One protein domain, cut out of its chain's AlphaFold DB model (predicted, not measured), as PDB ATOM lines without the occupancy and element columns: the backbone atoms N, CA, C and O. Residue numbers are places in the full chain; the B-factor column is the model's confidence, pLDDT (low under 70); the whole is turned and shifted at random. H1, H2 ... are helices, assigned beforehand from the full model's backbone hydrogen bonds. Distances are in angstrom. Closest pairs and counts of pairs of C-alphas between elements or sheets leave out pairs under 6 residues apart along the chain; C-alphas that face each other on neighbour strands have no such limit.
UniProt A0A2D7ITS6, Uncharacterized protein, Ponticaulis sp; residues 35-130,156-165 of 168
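AT A GLANCE: This is residues 35 to 130 and 156 to 165 of the 168 residues of an uncharacterized protein of Ponticaulis sp (UniProt A0A2D7ITS6). One long helix, H4, runs as a shaft between two groups of helices. At its beginning H1 and H3 pack on it, with H2 packed on H3; at its other end H5 folds back on it and H6 packs on H5, while H7 packs on residues 86 to 94 of the shaft and also meets H1 and H2. The printed part has 106 residues with seven named helices, H1 to H7 in chain order, and no named strand: the class is all helix. It is loose, with a radius of gyration of the C-alphas of 16.5 A, and its outline is a rod of 53 by 24 by 18 A.

HOW THE PARTS SIT: H1, residues 36 to 46, touches H4, residues 79 to 102, at residues 79 to 83 of H4 alone; the closest C-alphas, of Val 37 and Phe 79, are 6.9 A apart. H2, residues 51 to 61, is only just apart from H1, with the closest C-alphas at 8.1 A. H2 touches H3, residues 64 to 70, at a steep tilt of 48 degrees, opposite ways, closest at the C-alphas of Leu 58 and Ala 67, 5.0 A. H3 touches residues 79 to 85 of H4 alone, with the C-alphas of Val 70 and Ala 81 closest at 5.5 A. H4 is the hub, touching four helices. H4 and H5, residues 104 to 109, form a helical hairpin at 45 degrees; the closest C-alphas, of Thr 95 and Ala 107, are 4.7 A apart. H5 and H6, residues 118 to 128, form another, at a shallow tilt of 31 degrees, closest at the C-alphas of Phe 109 and Leu 121, 5.9 A. H7, residues 157 to 165, touches H4 at a shallow tilt of 24 degrees, opposite ways, with the C-alphas of Ile 86 and Ala 160 closest at 5.9 A. H7 also touches H1, at Pro 36 and Leu 164, whose C-alphas are closest at 5.8 A, and H2, at Val 61 and Asn 159, at 6.5 A. In H1, H2, H3, H4 and H6 every O i to N i+4 pair is within hydrogen-bond range; in H7 4 of 5 are, and in H5 0 of 2, beside 2 of 3 O i to N i+3 pairs.

IN THESE COORDINATES: H1 is 15.2 A long from C-alpha 36 at (192.239, 235.281, 246.245), H2 15.0 A and H3 10.0 A. H4 spans 33.1 A, from C-alpha 79 at (202.738, 236.971, 247.586) to C-alpha 102. H5 is 10.3 A long, H6 14.9 A, and H7 12.4 A, ending at C-alpha 165 at (189.585, 230.825, 251.028).

THE WHOLE: The two C-alphas farthest apart, of Asn 74 and Gly 129, are 54.5 A apart. Residues 131 to 155 are not printed, and C-alphas 130 and 156 are 24.6 A apart across the cut. Of the links printed whole, none is long. The mean pLDDT of the printed part is 79.6; residues 35, 113, 127 to 130 and 156 to 162 are under 70.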
ATOM      1  N   ASP A  35     191.628 238.687 243.075       67.50
ATOM      2  CA  ASP A  35     192.373 237.443 243.063       67.50
ATOM      3  C   ASP A  35     192.510 237.000 244.528       67.50
ATOM      4  O   ASP A  35     192.777 237.829 245.400       67.50
ATOM      5  N   PRO A  36     192.277 235.722 244.854       70.94
ATOM      6  CA  PRO A  36     192.239 235.281 246.245       70.94
ATOM      7  C   PRO A  36     193.579 235.525 246.974       70.94
ATOM      8  O   PRO A  36     193.617 235.628 248.196       70.94
ATOM      9  N   VAL A  37     194.673 235.699 246.224       78.12
ATOM     10  CA  VAL A  37     195.969 236.172 246.737       78.12
ATOM     11  C   VAL A  37     195.991 237.687 246.997       78.12
ATOM     12  O   VAL A  37     196.575 238.111 247.986       78.12
ATOM     13  N   GLU A  38     195.346 238.512 246.168       78.81
ATOM     14  CA  GLU A  38     195.212 239.959 246.420       78.81
ATOM     15  C   GLU A  38     194.345 240.239 247.658       78.81
ATOM     16  O   GLU A  38     194.606 241.176 248.413       78.81
ATOM     17  N   GLU A  39     193.310 239.426 247.891       78.31
ATOM     18  CA  GLU A  39     192.485 239.527 249.100       78.31
ATOM     19  C   GLU A  39     193.304 239.182 250.352       78.31
ATOM     20  O   GLU A  39     193.282 239.932 251.332       78.31
ATOM     21  N   LEU A  40     194.123 238.128 250.269       80.94
ATOM     22  CA  LEU A  40     195.101 237.770 251.293       80.94
ATOM     23  C   LEU A  40     196.117 238.899 251.548       80.94
ATOM     24  O   LEU A  40     196.431 239.193 252.701       80.94
ATOM     25  N   GLU A  41     196.626 239.540 250.492       83.06
ATOM     26  CA  GLU A  41     197.552 240.675 250.589       83.06
ATOM     27  C   GLU A  41     196.906 241.850 251.327       83.06
ATOM     28  O   GLU A  41     197.475 242.370 252.291       83.06
ATOM     29  N   SER A  42     195.672 242.205 250.961       81.25
ATOM     30  CA  SER A  42     194.918 243.255 251.645       81.25
ATOM     31  C   SER A  42     194.638 242.910 253.112       81.25
ATOM     32  O   SER A  42     194.719 243.791 253.972       81.25
ATOM     33  N   ALA A  43     194.301 241.657 253.424       82.69
ATOM     34  CA  ALA A  43     194.040 241.205 254.790       82.69
ATOM     35  C   ALA A  43     195.327 241.191 255.638       82.69
ATOM     36  O   ALA A  43     195.320 241.595 256.803       82.69
ATOM     37  N   TYR A  44     196.462 240.825 255.043       83.56
ATOM     38  CA  TYR A  44     197.781 240.937 255.663       83.56
ATOM     39  C   TYR A  44     198.175 242.398 255.937       83.56
ATOM     40  O   TYR A  44     198.604 242.715 257.046       83.56
ATOM     41  N   GLU A  45     197.965 243.317 254.986       82.00
ATOM     42  CA  GLU A  45     198.218 244.754 255.192       82.00
ATOM     43  C   GLU A  45     197.300 245.376 256.259       82.00
ATOM     44  O   GLU A  45     197.710 246.278 256.999       82.00
ATOM     45  N   SER A  46     196.066 244.878 256.368       82.50
ATOM     46  CA  SER A  46     195.095 245.237 257.413       82.50
ATOM     47  C   SER A  46     195.491 244.688 258.797       82.50
ATOM     48  O   SER A  46     195.036 245.194 259.829       82.50
ATOM     49  N   GLY A  47     196.390 243.695 258.838       81.62
ATOM     50  CA  GLY A  47     196.782 242.967 260.047       81.62
ATOM     51  C   GLY A  47     195.745 241.933 260.495       81.62
ATOM     52  O   GLY A  47     195.714 241.574 261.669       81.62
ATOM     53  N   GLU A  48     194.873 241.502 259.585       82.69
ATOM     54  CA  GLU A  48     193.877 240.447 259.805       82.69
ATOM     55  C   GLU A  48     194.484 239.047 259.643       82.69
ATOM     56  O   GLU A  48     193.969 238.093 260.219       82.69
ATOM     57  N   VAL A  49     195.603 238.938 258.917       83.19
ATOM     58  CA  VAL A  49     196.350 237.689 258.712       83.19
ATOM     59  C   VAL A  49     197.658 237.718 259.500       83.19
ATOM     60  O   VAL A  49     198.539 238.543 259.243       83.19
ATOM     61  N   ASP A  50     197.811 236.777 260.432       87.56
ATOM     62  CA  ASP A  50     199.058 236.549 261.161       87.56
ATOM     63  C   ASP A  50     200.041 235.719 260.319       87.56
ATOM     64  O   ASP A  50     199.712 234.647 259.813       87.56
ATOM     65  N   THR A  51     201.298 236.161 260.223       85.69
ATOM     66  CA  THR A  51     202.365 235.442 259.495       85.69
ATOM     67  C   THR A  51     202.695 234.081 260.097       85.69
ATOM     68  O   THR A  51     203.069 233.154 259.377       85.69
ATOM     69  N   GLU A  52     202.536 233.930 261.410       86.38
ATOM     70  CA  GLU A  52     202.682 232.643 262.097       86.38
ATOM     71  C   GLU A  52     201.577 231.659 261.680       86.38
ATOM     72  O   GLU A  52     201.850 230.478 261.467       86.38
ATOM     73  N   GLU A  53     200.342 232.138 261.511       86.94
ATOM     74  CA  GLU A  53     199.223 231.309 261.056       86.94
ATOM     75  C   GLU A  53     199.344 230.985 259.564       86.94
ATOM     76  O   GLU A  53     199.202 229.824 259.174       86.94
ATOM     77  N   LEU A  54     199.706 231.982 258.749       85.94
ATOM     78  CA  LEU A  54     199.986 231.811 257.327       85.94
ATOM     79  C   LEU A  54     201.086 230.764 257.112       85.94
ATOM     80  O   LEU A  54     200.885 229.812 256.367       85.94
ATOM     81  N   SER A  55     202.228 230.895 257.794       87.56
ATOM     82  CA  SER A  55     203.335 229.936 257.676       87.56
ATOM     83  C   SER A  55     202.927 228.538 258.132       87.56
ATOM     84  O   SER A  55     203.180 227.580 257.411       87.56
ATOM     85  N   ALA A  56     202.229 228.392 259.263       88.00
ATOM     86  CA  ALA A  56     201.735 227.089 259.709       88.00
ATOM     87  C   ALA A  56     200.814 226.435 258.667       88.00
ATOM     88  O   ALA A  56     200.913 225.230 258.427       88.00
ATOM     89  N   LYS A  57     199.954 227.225 258.017       84.38
ATOM     90  CA  LYS A  57     199.052 226.740 256.970       84.38
ATOM     91  C   LYS A  57     199.762 226.431 255.661       84.38
ATOM     92  O   LYS A  57     199.443 225.424 255.039       84.38
ATOM     93  N   LEU A  58     200.768 227.212 255.290       86.38
ATOM     94  CA  LEU A  58     201.630 226.902 254.153       86.38
ATOM     95  C   LEU A  58     202.391 225.594 254.374       86.38
ATOM     96  O   LEU A  58     202.441 224.775 253.468       86.38
ATOM     97  N   ILE A  59     202.903 225.348 255.586       87.31
ATOM     98  CA  ILE A  59     203.552 224.073 255.933       87.31
ATOM     99  C   ILE A  59     202.554 222.913 255.857       87.31
ATOM    100  O   ILE A  59     202.898 221.835 255.379       87.31
ATOM    101  N   GLU A  60     201.327 223.121 256.337       85.00
ATOM    102  CA  GLU A  60     200.269 222.106 256.340       85.00
ATOM    103  C   GLU A  60     199.822 221.721 254.923       85.00
ATOM    104  O   GLU A  60     199.580 220.542 254.671       85.00
ATOM    105  N   VAL A  61     199.718 222.701 254.019       82.62
ATOM    106  CA  VAL A  61     199.163 222.520 252.670       82.62
ATOM    107  C   VAL A  61     200.244 222.240 251.626       82.62
ATOM    108  O   VAL A  61     200.107 221.296 250.857       82.62
ATOM    109  N   PHE A  62     201.317 223.031 251.622       82.88
ATOM    110  CA  PHE A  62     202.370 223.024 250.598       82.88
ATOM    111  C   PHE A  62     203.735 222.539 251.120       82.88
ATOM    112  O   PHE A  62     204.661 222.313 250.348       82.88
ATOM    113  N   GLY A  63     203.887 222.376 252.437       85.94
ATOM    114  CA  GLY A  63     205.123 221.908 253.065       85.94
ATOM    115  C   GLY A  63     206.074 223.014 253.542       85.94
ATOM    116  O   GLY A  63     205.893 224.209 253.308       85.94
ATOM    117  N   GLU A  64     207.112 222.595 254.272       85.94
ATOM    118  CA  GLU A  64     208.093 223.488 254.916       85.94
ATOM    119  C   GLU A  64     208.923 224.312 253.923       85.94
ATOM    120  O   GLU A  64     209.305 225.446 254.223       85.94
ATOM    121  N   GLU A  65     209.176 223.762 252.734       85.00
ATOM    122  CA  GLU A  65     209.918 224.439 251.667       85.00
ATOM    123  C   GLU A  65     209.120 225.627 251.116       85.00
ATOM    124  O   GLU A  65     209.635 226.744 251.090       85.00
ATOM    125  N   ALA A  66     207.838 225.417 250.802       83.69
ATOM    126  CA  ALA A  66     206.930 226.465 250.345       83.69
ATOM    127  C   ALA A  66     206.761 227.578 251.388       83.69
ATOM    128  O   ALA A  66     206.863 228.762 251.075       83.69
ATOM    129  N   ALA A  67     206.566 227.215 252.658       86.38
ATOM    130  CA  ALA A  67     206.431 228.201 253.725       86.38
ATOM    131  C   ALA A  67     207.695 229.053 253.919       86.38
ATOM    132  O   ALA A  67     207.582 230.245 254.193       86.38
ATOM    133  N   SER A  68     208.882 228.460 253.753       86.12
ATOM    134  CA  SER A  68     210.163 229.177 253.849       86.12
ATOM    135  C   SER A  68     210.427 230.093 252.652       86.12
ATOM    136  O   SER A  68     211.189 231.051 252.771       86.12
ATOM    137  N   GLU A  69     209.826 229.794 251.500       87.06
ATOM    138  CA  GLU A  69     209.918 230.617 250.292       87.06
ATOM    139  C   GLU A  69     208.945 231.806 250.335       87.06
ATOM    140  O   GLU A  69     209.299 232.905 249.917       87.06
ATOM    141  N   VAL A  70     207.750 231.606 250.900       87.00
ATOM    142  CA  VAL A  70     206.718 232.648 251.030       87.00
ATOM    143  C   VAL A  70     206.939 233.536 252.249       87.00
ATOM    144  O   VAL A  70     206.734 234.742 252.166       87.00
ATOM    145  N   VAL A  71     207.318 232.979 253.401       88.31
ATOM    146  CA  VAL A  71     207.487 233.747 254.642       88.31
ATOM    147  C   VAL A  71     208.969 233.890 254.952       88.31
ATOM    148  O   VAL A  71     209.621 232.970 255.441       88.31
ATOM    149  N   GLY A  72     209.504 235.084 254.705       84.06
ATOM    150  CA  GLY A  72     210.889 235.403 255.032       84.06
ATOM    151  C   GLY A  72     211.129 235.505 256.545       84.06
ATOM    152  O   GLY A  72     210.240 235.879 257.309       84.06
ATOM    153  N   GLU A  73     212.378 235.295 256.983       77.88
ATOM    154  CA  GLU A  73     212.801 235.372 258.402       77.88
ATOM    155  C   GLU A  73     212.495 236.719 259.089       77.88
ATOM    156  O   GLU A  73     212.487 236.818 260.316       77.88
ATOM    157  N   ASN A  74     212.224 237.766 258.308       77.94
ATOM    158  CA  ASN A  74     211.865 239.094 258.803       77.94
ATOM    159  C   ASN A  74     210.352 239.261 259.049       77.94
ATOM    160  O   ASN A  74     209.919 240.367 259.376       77.94
ATOM    161  N   GLY A  75     209.554 238.204 258.856       75.38
ATOM    162  CA  GLY A  75     208.092 238.245 258.923       75.38
ATOM    163  C   GLY A  75     207.451 238.928 257.715       75.38
ATOM    164  O   GLY A  75     206.368 239.481 257.839       75.38
ATOM    165  N   THR A  76     208.143 238.955 256.573       84.19
ATOM    166  CA  THR A  76     207.619 239.489 255.305       84.19
ATOM    167  C   THR A  76     207.053 238.343 254.476       84.19
ATOM    168  O   THR A  76     207.685 237.292 254.410       84.19
ATOM    169  N   VAL A  77     205.885 238.554 253.868       86.94
ATOM    170  CA  VAL A  77     205.211 237.581 253.000       86.94
ATOM    171  C   VAL A  77     205.463 237.949 251.537       86.94
ATOM    172  O   VAL A  77     205.172 239.072 251.130       86.94
ATOM    173  N   ASP A  78     205.995 237.012 250.758       89.62
ATOM    174  CA  ASP A  78     206.174 237.108 249.309       89.62
ATOM    175  C   ASP A  78     204.948 236.511 248.596       89.62
ATOM    176  O   ASP A  78     204.861 235.311 248.326       89.62
ATOM    177  N   PHE A  79     203.970 237.366 248.283       85.44
ATOM    178  CA  PHE A  79     202.738 236.971 247.586       85.44
ATOM    179  C   PHE A  79     202.989 236.510 246.142       85.44
ATOM    180  O   PHE A  79     202.241 235.687 245.612       85.44
ATOM    181  N   GLU A  80     204.068 236.986 245.514       87.25
ATOM    182  CA  GLU A  80     204.502 236.505 244.199       87.25
ATOM    183  C   GLU A  80     204.973 235.044 244.283       87.25
ATOM    184  O   GLU A  80     204.549 234.214 243.478       87.25
ATOM    185  N   ALA A  81     205.775 234.701 245.300       87.62
ATOM    186  CA  ALA A  81     206.177 233.319 245.560       87.62
ATOM    187  C   ALA A  81     204.965 232.443 245.900       87.62
ATOM    188  O   ALA A  81     204.824 231.352 245.356       87.62
ATOM    189  N   LEU A  82     204.042 232.954 246.721       86.25
ATOM    190  CA  LEU A  82     202.806 232.251 247.059       86.25
ATOM    191  C   LEU A  82     201.972 231.928 245.816       86.25
ATOM    192  O   LEU A  82     201.534 230.794 245.645       86.25
ATOM    193  N   THR A  83     201.785 232.910 244.934       85.44
ATOM    194  CA  THR A  83     201.059 232.723 243.672       85.44
ATOM    195  C   THR A  83     201.736 231.667 242.807       85.44
ATOM    196  O   THR A  83     201.058 230.800 242.263       85.44
ATOM    197  N   ASN A  84     203.069 231.701 242.716       87.00
ATOM    198  CA  ASN A  84     203.836 230.721 241.950       87.00
ATOM    199  C   ASN A  84     203.731 229.308 242.533       87.00
ATOM    200  O   ASN A  84     203.565 228.370 241.763       87.00
ATOM    201  N   ILE A  85     203.782 229.143 243.857       86.25
ATOM    202  CA  ILE A  85     203.620 227.837 244.519       86.25
ATOM    203  C   ILE A  85     202.220 227.282 244.267       86.25
ATOM    204  O   ILE A  85     202.074 226.129 243.875       86.25
ATOM    205  N   ILE A  86     201.191 228.117 244.430       84.25
ATOM    206  CA  ILE A  86     199.798 227.734 244.182       84.25
ATOM    207  C   ILE A  86     199.599 227.338 242.717       84.25
ATOM    208  O   ILE A  86     198.958 226.326 242.439       84.25
ATOM    209  N   ALA A  87     200.158 228.111 241.785       83.56
ATOM    210  CA  ALA A  87     200.113 227.806 240.362       83.56
ATOM    211  C   ALA A  87     200.859 226.505 240.036       83.56
ATOM    212  O   ALA A  87     200.305 225.655 239.348       83.56
ATOM    213  N   ALA A  88     202.068 226.317 240.572       84.12
ATOM    214  CA  ALA A  88     202.891 225.134 240.344       84.12
ATOM    215  C   ALA A  88     202.212 223.859 240.853       84.12
ATOM    216  O   ALA A  88     202.080 222.907 240.091       84.12
ATOM    217  N   GLU A  89     201.701 223.868 242.083       84.00
ATOM    218  CA  GLU A  89     200.977 222.734 242.671       84.00
ATOM    219  C   GLU A  89     199.726 222.392 241.867       84.00
ATOM    220  O   GLU A  89     199.467 221.231 241.541       84.00
ATOM    221  N   ARG A  90     198.972 223.417 241.462       81.75
ATOM    222  CA  ARG A  90     197.785 223.246 240.628       81.75
ATOM    223  C   ARG A  90     198.138 222.681 239.255       81.75
ATOM    224  O   ARG A  90     197.437 221.796 238.762       81.75
ATOM    225  N   THR A  91     199.217 223.163 238.642       83.69
ATOM    226  CA  THR A  91     199.722 222.653 237.366       83.69
ATOM    227  C   THR A  91     200.196 221.214 237.497       83.69
ATOM    228  O   THR A  91     199.805 220.395 236.669       83.69
ATOM    229  N   GLU A  92     201.002 220.877 238.505       84.06
ATOM    230  CA  GLU A  92     201.513 219.519 238.720       84.06
ATOM    231  C   GLU A  92     200.379 218.530 238.972       84.06
ATOM    232  O   GLU A  92     200.342 217.468 238.346       84.06
ATOM    233  N   GLU A  93     199.408 218.892 239.809       81.00
ATOM    234  CA  GLU A  93     198.256 218.042 240.083       81.00
ATOM    235  C   GLU A  93     197.379 217.853 238.849       81.00
ATOM    236  O   GLU A  93     197.071 216.718 238.487       81.00
ATOM    237  N   MET A  94     196.985 218.937 238.172       80.31
ATOM    238  CA  MET A  94     196.163 218.824 236.966       80.31
ATOM    239  C   MET A  94     196.895 218.068 235.863       80.31
ATOM    240  O   MET A  94     196.283 217.283 235.143       80.31
ATOM    241  N   THR A  95     198.206 218.265 235.748       84.38
ATOM    242  CA  THR A  95     199.049 217.525 234.810       84.38
ATOM    243  C   THR A  95     199.052 216.042 235.148       84.38
ATOM    244  O   THR A  95     198.866 215.221 234.249       84.38
ATOM    245  N   ALA A  96     199.219 215.681 236.421       84.12
ATOM    246  CA  ALA A  96     199.187 214.297 236.873       84.12
ATOM    247  C   ALA A  96     197.806 213.658 236.650       84.12
ATOM    248  O   ALA A  96     197.725 212.565 236.092       84.12
ATOM    249  N   ASP A  97     196.728 214.358 237.005       81.81
ATOM    250  CA  ASP A  97     195.348 213.890 236.869       81.81
ATOM    251  C   ASP A  97     194.950 213.710 235.392       81.81
ATOM    252  O   ASP A  97     194.402 212.673 235.011       81.81
ATOM    253  N   LEU A  98     195.302 214.667 234.523       81.50
ATOM    254  CA  LEU A  98     195.086 214.549 233.080       81.50
ATOM    255  C   LEU A  98     195.955 213.455 232.461       81.50
ATOM    256  O   LEU A  98     195.463 212.694 231.628       81.50
ATOM    257  N   THR A  99     197.213 213.333 232.885       83.88
ATOM    258  CA  THR A  99     198.109 212.270 232.410       83.88
ATOM    259  C   THR A  99     197.588 210.892 232.796       83.88
ATOM    260  O   THR A  99     197.606 209.973 231.978       83.88
ATOM    261  N   GLU A 100     197.072 210.742 234.016       82.62
ATOM    262  CA  GLU A 100     196.494 209.490 234.498       82.62
ATOM    263  C   GLU A 100     195.200 209.131 233.753       82.62
ATOM    264  O   GLU A 100     195.019 207.983 233.339       82.62
ATOM    265  N   LYS A 101     194.302 210.104 233.548       79.75
ATOM    266  CA  LYS A 101     192.980 209.867 232.941       79.75
ATOM    267  C   LYS A 101     193.014 209.759 231.421       79.75
ATOM    268  O   LYS A 101     192.238 208.998 230.843       79.75
ATOM    269  N   PHE A 102     193.879 210.533 230.775       79.44
ATOM    270  CA  PHE A 102     193.835 210.781 229.333       79.44
ATOM    271  C   PHE A 102     195.187 210.582 228.623       79.44
ATOM    272  O   PHE A 102     195.233 210.614 227.391       79.44
ATOM    273  N   GLY A 103     196.262 210.305 229.370       81.19
ATOM    274  CA  GLY A 103     197.611 210.047 228.857       81.19
ATOM    275  C   GLY A 103     198.524 211.279 228.851       81.19
ATOM    276  O   GLY A 103     198.064 212.404 229.002       81.19
ATOM    277  N   GLU A 104     199.830 211.063 228.645       80.06
ATOM    278  CA  GLU A 104     200.884 212.104 228.666       80.06
ATOM    279  C   GLU A 104     200.596 213.291 227.732       80.06
ATOM    280  O   GLU A 104     200.917 214.431 228.052       80.06
ATOM    281  N   ASP A 105     199.934 213.050 226.602       80.81
ATOM    282  CA  ASP A 105     199.523 214.102 225.673       80.81
ATOM    283  C   ASP A 105     198.470 215.052 226.270       80.81
ATOM    284  O   ASP A 105     198.361 216.187 225.824       80.81
ATOM    285  N   ALA A 106     197.701 214.653 227.285       80.12
ATOM    286  CA  ALA A 106     196.708 215.530 227.898       80.12
ATOM    287  C   ALA A 106     197.325 216.588 228.832       80.12
ATOM    288  O   ALA A 106     196.730 217.645 229.039       80.12
ATOM    289  N   ALA A 107     198.538 216.345 229.339       81.88
ATOM    290  CA  ALA A 107     199.296 217.308 230.139       81.88
ATOM    291  C   ALA A 107     199.534 218.635 229.404       81.88
ATOM    292  O   ALA A 107     199.602 219.688 230.029       81.88
ATOM    293  N   GLN A 108     199.620 218.602 228.068       84.25
ATOM    294  CA  GLN A 108     199.884 219.793 227.253       84.25
ATOM    295  C   GLN A 108     198.752 220.830 227.297       84.25
ATOM    296  O   GLN A 108     198.938 221.956 226.841       84.25
ATOM    297  N   PHE A 109     197.574 220.441 227.796       85.94
ATOM    298  CA  PHE A 109     196.417 221.322 227.932       85.94
ATOM    299  C   PHE A 109     196.349 222.008 229.298       85.94
ATOM    300  O   PHE A 109     195.404 222.755 229.530       85.94
ATOM    301  N   VAL A 110     197.313 221.779 230.194       84.50
ATOM    302  CA  VAL A 110     197.445 222.540 231.444       84.50
ATOM    303  C   VAL A 110     198.370 223.727 231.204       84.50
ATOM    304  O   VAL A 110     199.461 223.572 230.656       84.50
ATOM    305  N   SER A 111     197.941 224.918 231.602       83.12
ATOM    306  CA  SER A 111     198.773 226.118 231.586       83.12
ATOM    307  C   SER A 111     199.767 226.141 232.753       83.12
ATOM    308  O   SER A 111     199.614 225.443 233.758       83.12
ATOM    309  N   ASP A 112     200.742 227.046 232.677       75.69
ATOM    310  CA  ASP A 112     201.657 227.345 233.789       75.69
ATOM    311  C   ASP A 112     200.941 227.948 235.021       75.69
ATOM    312  O   ASP A 112     201.537 228.064 236.085       75.69
ATOM    313  N   THR A 113     199.668 228.340 234.884       69.94
ATOM    314  CA  THR A 113     198.800 228.839 235.970       69.94
ATOM    315  C   THR A 113     197.928 227.743 236.595       69.94
ATOM    316  O   THR A 113     197.104 228.014 237.473       69.94
ATOM    317  N   GLY A 114     198.063 226.504 236.120       70.56
ATOM    318  CA  GLY A 114     197.230 225.382 236.535       70.56
ATOM    319  C   GLY A 114     195.794 225.545 236.054       70.56
ATOM    320  O   GLY A 114     194.856 225.254 236.788       70.56
ATOM    321  N   GLU A 115     195.591 226.086 234.856       79.44
ATOM    322  CA  GLU A 115     194.290 226.154 234.196       79.44
ATOM    323  C   GLU A 115     194.246 225.156 233.042       79.44
ATOM    324  O   GLU A 115     195.215 224.997 232.303       79.44
ATOM    325  N   ILE A 116     193.111 224.479 232.872       80.31
ATOM    326  CA  ILE A 116     192.932 223.498 231.801       80.31
ATOM    327  C   ILE A 116     192.302 224.184 230.593       80.31
ATOM    328  O   ILE A 116     191.210 224.753 230.688       80.31
ATOM    329  N   ASP A 117     192.929 224.050 229.428       84.81
ATOM    330  CA  ASP A 117     192.293 224.328 228.144       84.81
ATOM    331  C   ASP A 117     191.273 223.223 227.842       84.81
ATOM    332  O   ASP A 117     191.547 222.212 227.190       84.81
ATOM    333  N   HIS A 118     190.065 223.408 228.373       77.00
ATOM    334  CA  HIS A 118     188.966 222.468 228.195       77.00
ATOM    335  C   HIS A 118     188.553 222.305 226.726       77.00
ATOM    336  O   HIS A 118     188.051 221.242 226.368       77.00
ATOM    337  N   GLU A 119     188.744 223.318 225.875       78.44
ATOM    338  CA  GLU A 119     188.346 223.273 224.463       78.44
ATOM    339  C   GLU A 119     189.313 222.399 223.651       78.44
ATOM    340  O   GLU A 119     188.886 221.489 222.932       78.44
ATOM    341  N   GLY A 120     190.617 222.611 223.830       79.81
ATOM    342  CA  GLY A 120     191.684 221.814 223.236       79.81
ATOM    343  C   GLY A 120     191.700 220.384 223.766       79.81
ATOM    344  O   GLY A 120     191.742 219.439 222.974       79.81
ATOM    345  N   LEU A 121     191.565 220.212 225.085       79.75
ATOM    346  CA  LEU A 121     191.478 218.894 225.706       79.75
ATOM    347  C   LEU A 121     190.251 218.125 225.193       79.75
ATOM    348  O   LEU A 121     190.358 216.951 224.849       79.75
ATOM    349  N   GLN A 122     189.088 218.773 225.081       77.31
ATOM    350  CA  GLN A 122     187.880 218.126 224.563       77.31
ATOM    351  C   GLN A 122     188.031 217.710 223.095       77.31
ATOM    352  O   GLN A 122     187.601 216.613 222.728       77.31
ATOM    353  N   ALA A 123     188.654 218.544 222.262       79.19
ATOM    354  CA  ALA A 123     188.954 218.196 220.875       79.19
ATOM    355  C   ALA A 123     189.921 217.001 220.784       79.19
ATOM    356  O   ALA A 123     189.682 216.074 220.007       79.19
ATOM    357  N   TYR A 124     190.958 216.977 221.624       76.06
ATOM    358  CA  TYR A 124     191.924 215.881 221.710       76.06
ATOM    359  C   TYR A 124     191.280 214.557 222.143       76.06
ATOM    360  O   TYR A 124     191.546 213.510 221.549       76.06
ATOM    361  N   LEU A 125     190.382 214.593 223.130       72.62
ATOM    362  CA  LEU A 125     189.639 213.414 223.584       72.62
ATOM    363  C   LEU A 125     188.691 212.879 222.510       72.62
ATOM    364  O   LEU A 125     188.635 211.669 222.278       72.62
ATOM    365  N   ALA A 126     188.007 213.785 221.806       72.88
ATOM    366  CA  ALA A 126     187.136 213.435 220.692       72.88
ATOM    367  C   ALA A 126     187.908 212.787 219.527       72.88
ATOM    368  O   ALA A 126     187.393 211.871 218.886       72.88
ATOM    369  N   GLU A 127     189.141 213.229 219.262       66.81
ATOM    370  CA  GLU A 127     190.002 212.679 218.206       66.81
ATOM    371  C   GLU A 127     190.678 211.359 218.614       66.81
ATOM    372  O   GLU A 127     190.825 210.451 217.792       66.81
ATOM    373  N   SER A 128     191.014 211.210 219.898       62.16
ATOM    374  CA  SER A 128     191.647 210.007 220.459       62.16
ATOM    375  C   SER A 128     190.678 208.830 220.648       62.16
ATOM    376  O   SER A 128     191.113 207.711 220.919       62.16
ATOM    377  N   GLY A 129     189.366 209.050 220.497       59.38
ATOM    378  CA  GLY A 129     188.340 208.014 220.671       59.38
ATOM    379  C   GLY A 129     188.133 207.575 222.126       59.38
ATOM    380  O   GLY A 129     187.518 206.537 222.371       59.38
ATOM    381  N   ILE A 130     188.642 208.354 223.085       53.19
ATOM    382  CA  ILE A 130     188.344 208.218 224.511       53.19
ATOM    383  C   ILE A 130     187.035 208.979 224.724       53.19
ATOM    384  O   ILE A 130     187.033 210.196 224.897       53.19
ATOM    385  N   ASN A 156     192.869 217.660 246.017       44.78
ATOM    386  CA  ASN A 156     194.123 218.387 246.189       44.78
ATOM    387  C   ASN A 156     194.105 219.789 245.548       44.78
ATOM    388  O   ASN A 156     194.577 220.732 246.177       44.78
ATOM    389  N   ASN A 157     193.396 219.998 244.431       48.38
ATOM    390  CA  ASN A 157     193.153 221.334 243.869       48.38
ATOM    391  C   ASN A 157     192.201 222.140 244.768       48.38
ATOM    392  O   ASN A 157     192.222 223.372 244.788       48.38
ATOM    393  N   GLU A 158     191.401 221.438 245.581       55.09
ATOM    394  CA  GLU A 158     190.717 222.056 246.708       55.09
ATOM    395  C   GLU A 158     191.708 222.566 247.750       55.09
ATOM    396  O   GLU A 158     191.427 223.610 248.304       55.09
ATOM    397  N   ASN A 159     192.859 221.944 248.010       61.50
ATOM    398  CA  ASN A 159     193.752 222.376 249.091       61.50
ATOM    399  C   ASN A 159     194.357 223.761 248.835       61.50
ATOM    400  O   ASN A 159     194.341 224.599 249.734       61.50
ATOM    401  N   ALA A 160     194.824 224.039 247.615       64.44
ATOM    402  CA  ALA A 160     195.438 225.328 247.294       64.44
ATOM    403  C   ALA A 160     194.415 226.479 247.234       64.44
ATOM    404  O   ALA A 160     194.668 227.581 247.723       64.44
ATOM    405  N   LEU A 161     193.217 226.217 246.697       65.94
ATOM    406  CA  LEU A 161     192.126 227.199 246.673       65.94
ATOM    407  C   LEU A 161     191.428 227.331 248.034       65.94
ATOM    408  O   LEU A 161     191.023 228.427 248.418       65.94
ATOM    409  N   SER A 162     191.331 226.237 248.791       69.44
ATOM    410  CA  SER A 162     190.795 226.233 250.155       69.44
ATOM    411  C   SER A 162     191.727 226.960 251.107       69.44
ATOM    412  O   SER A 162     191.233 227.664 251.986       69.44
ATOM    413  N   PHE A 163     193.045 226.847 250.904       76.19
ATOM    414  CA  PHE A 163     194.047 227.620 251.630       76.19
ATOM    415  C   PHE A 163     193.754 229.116 251.518       76.19
ATOM    416  O   PHE A 163     193.578 229.767 252.543       76.19
ATOM    417  N   LEU A 164     193.613 229.651 250.302       73.88
ATOM    418  CA  LEU A 164     193.324 231.078 250.135       73.88
ATOM    419  C   LEU A 164     191.938 231.454 250.675       73.88
ATOM    420  O   LEU A 164     191.794 232.481 251.325       73.88
ATOM    421  N   SER A 165     190.935 230.586 250.497       71.25
ATOM    422  CA  SER A 165     189.585 230.825 251.028       71.25
ATOM    423  C   SER A 165     189.502 230.847 252.561       71.25
ATOM    424  O   SER A 165     188.496 231.278 253.113       71.25
TER     425      SER A 165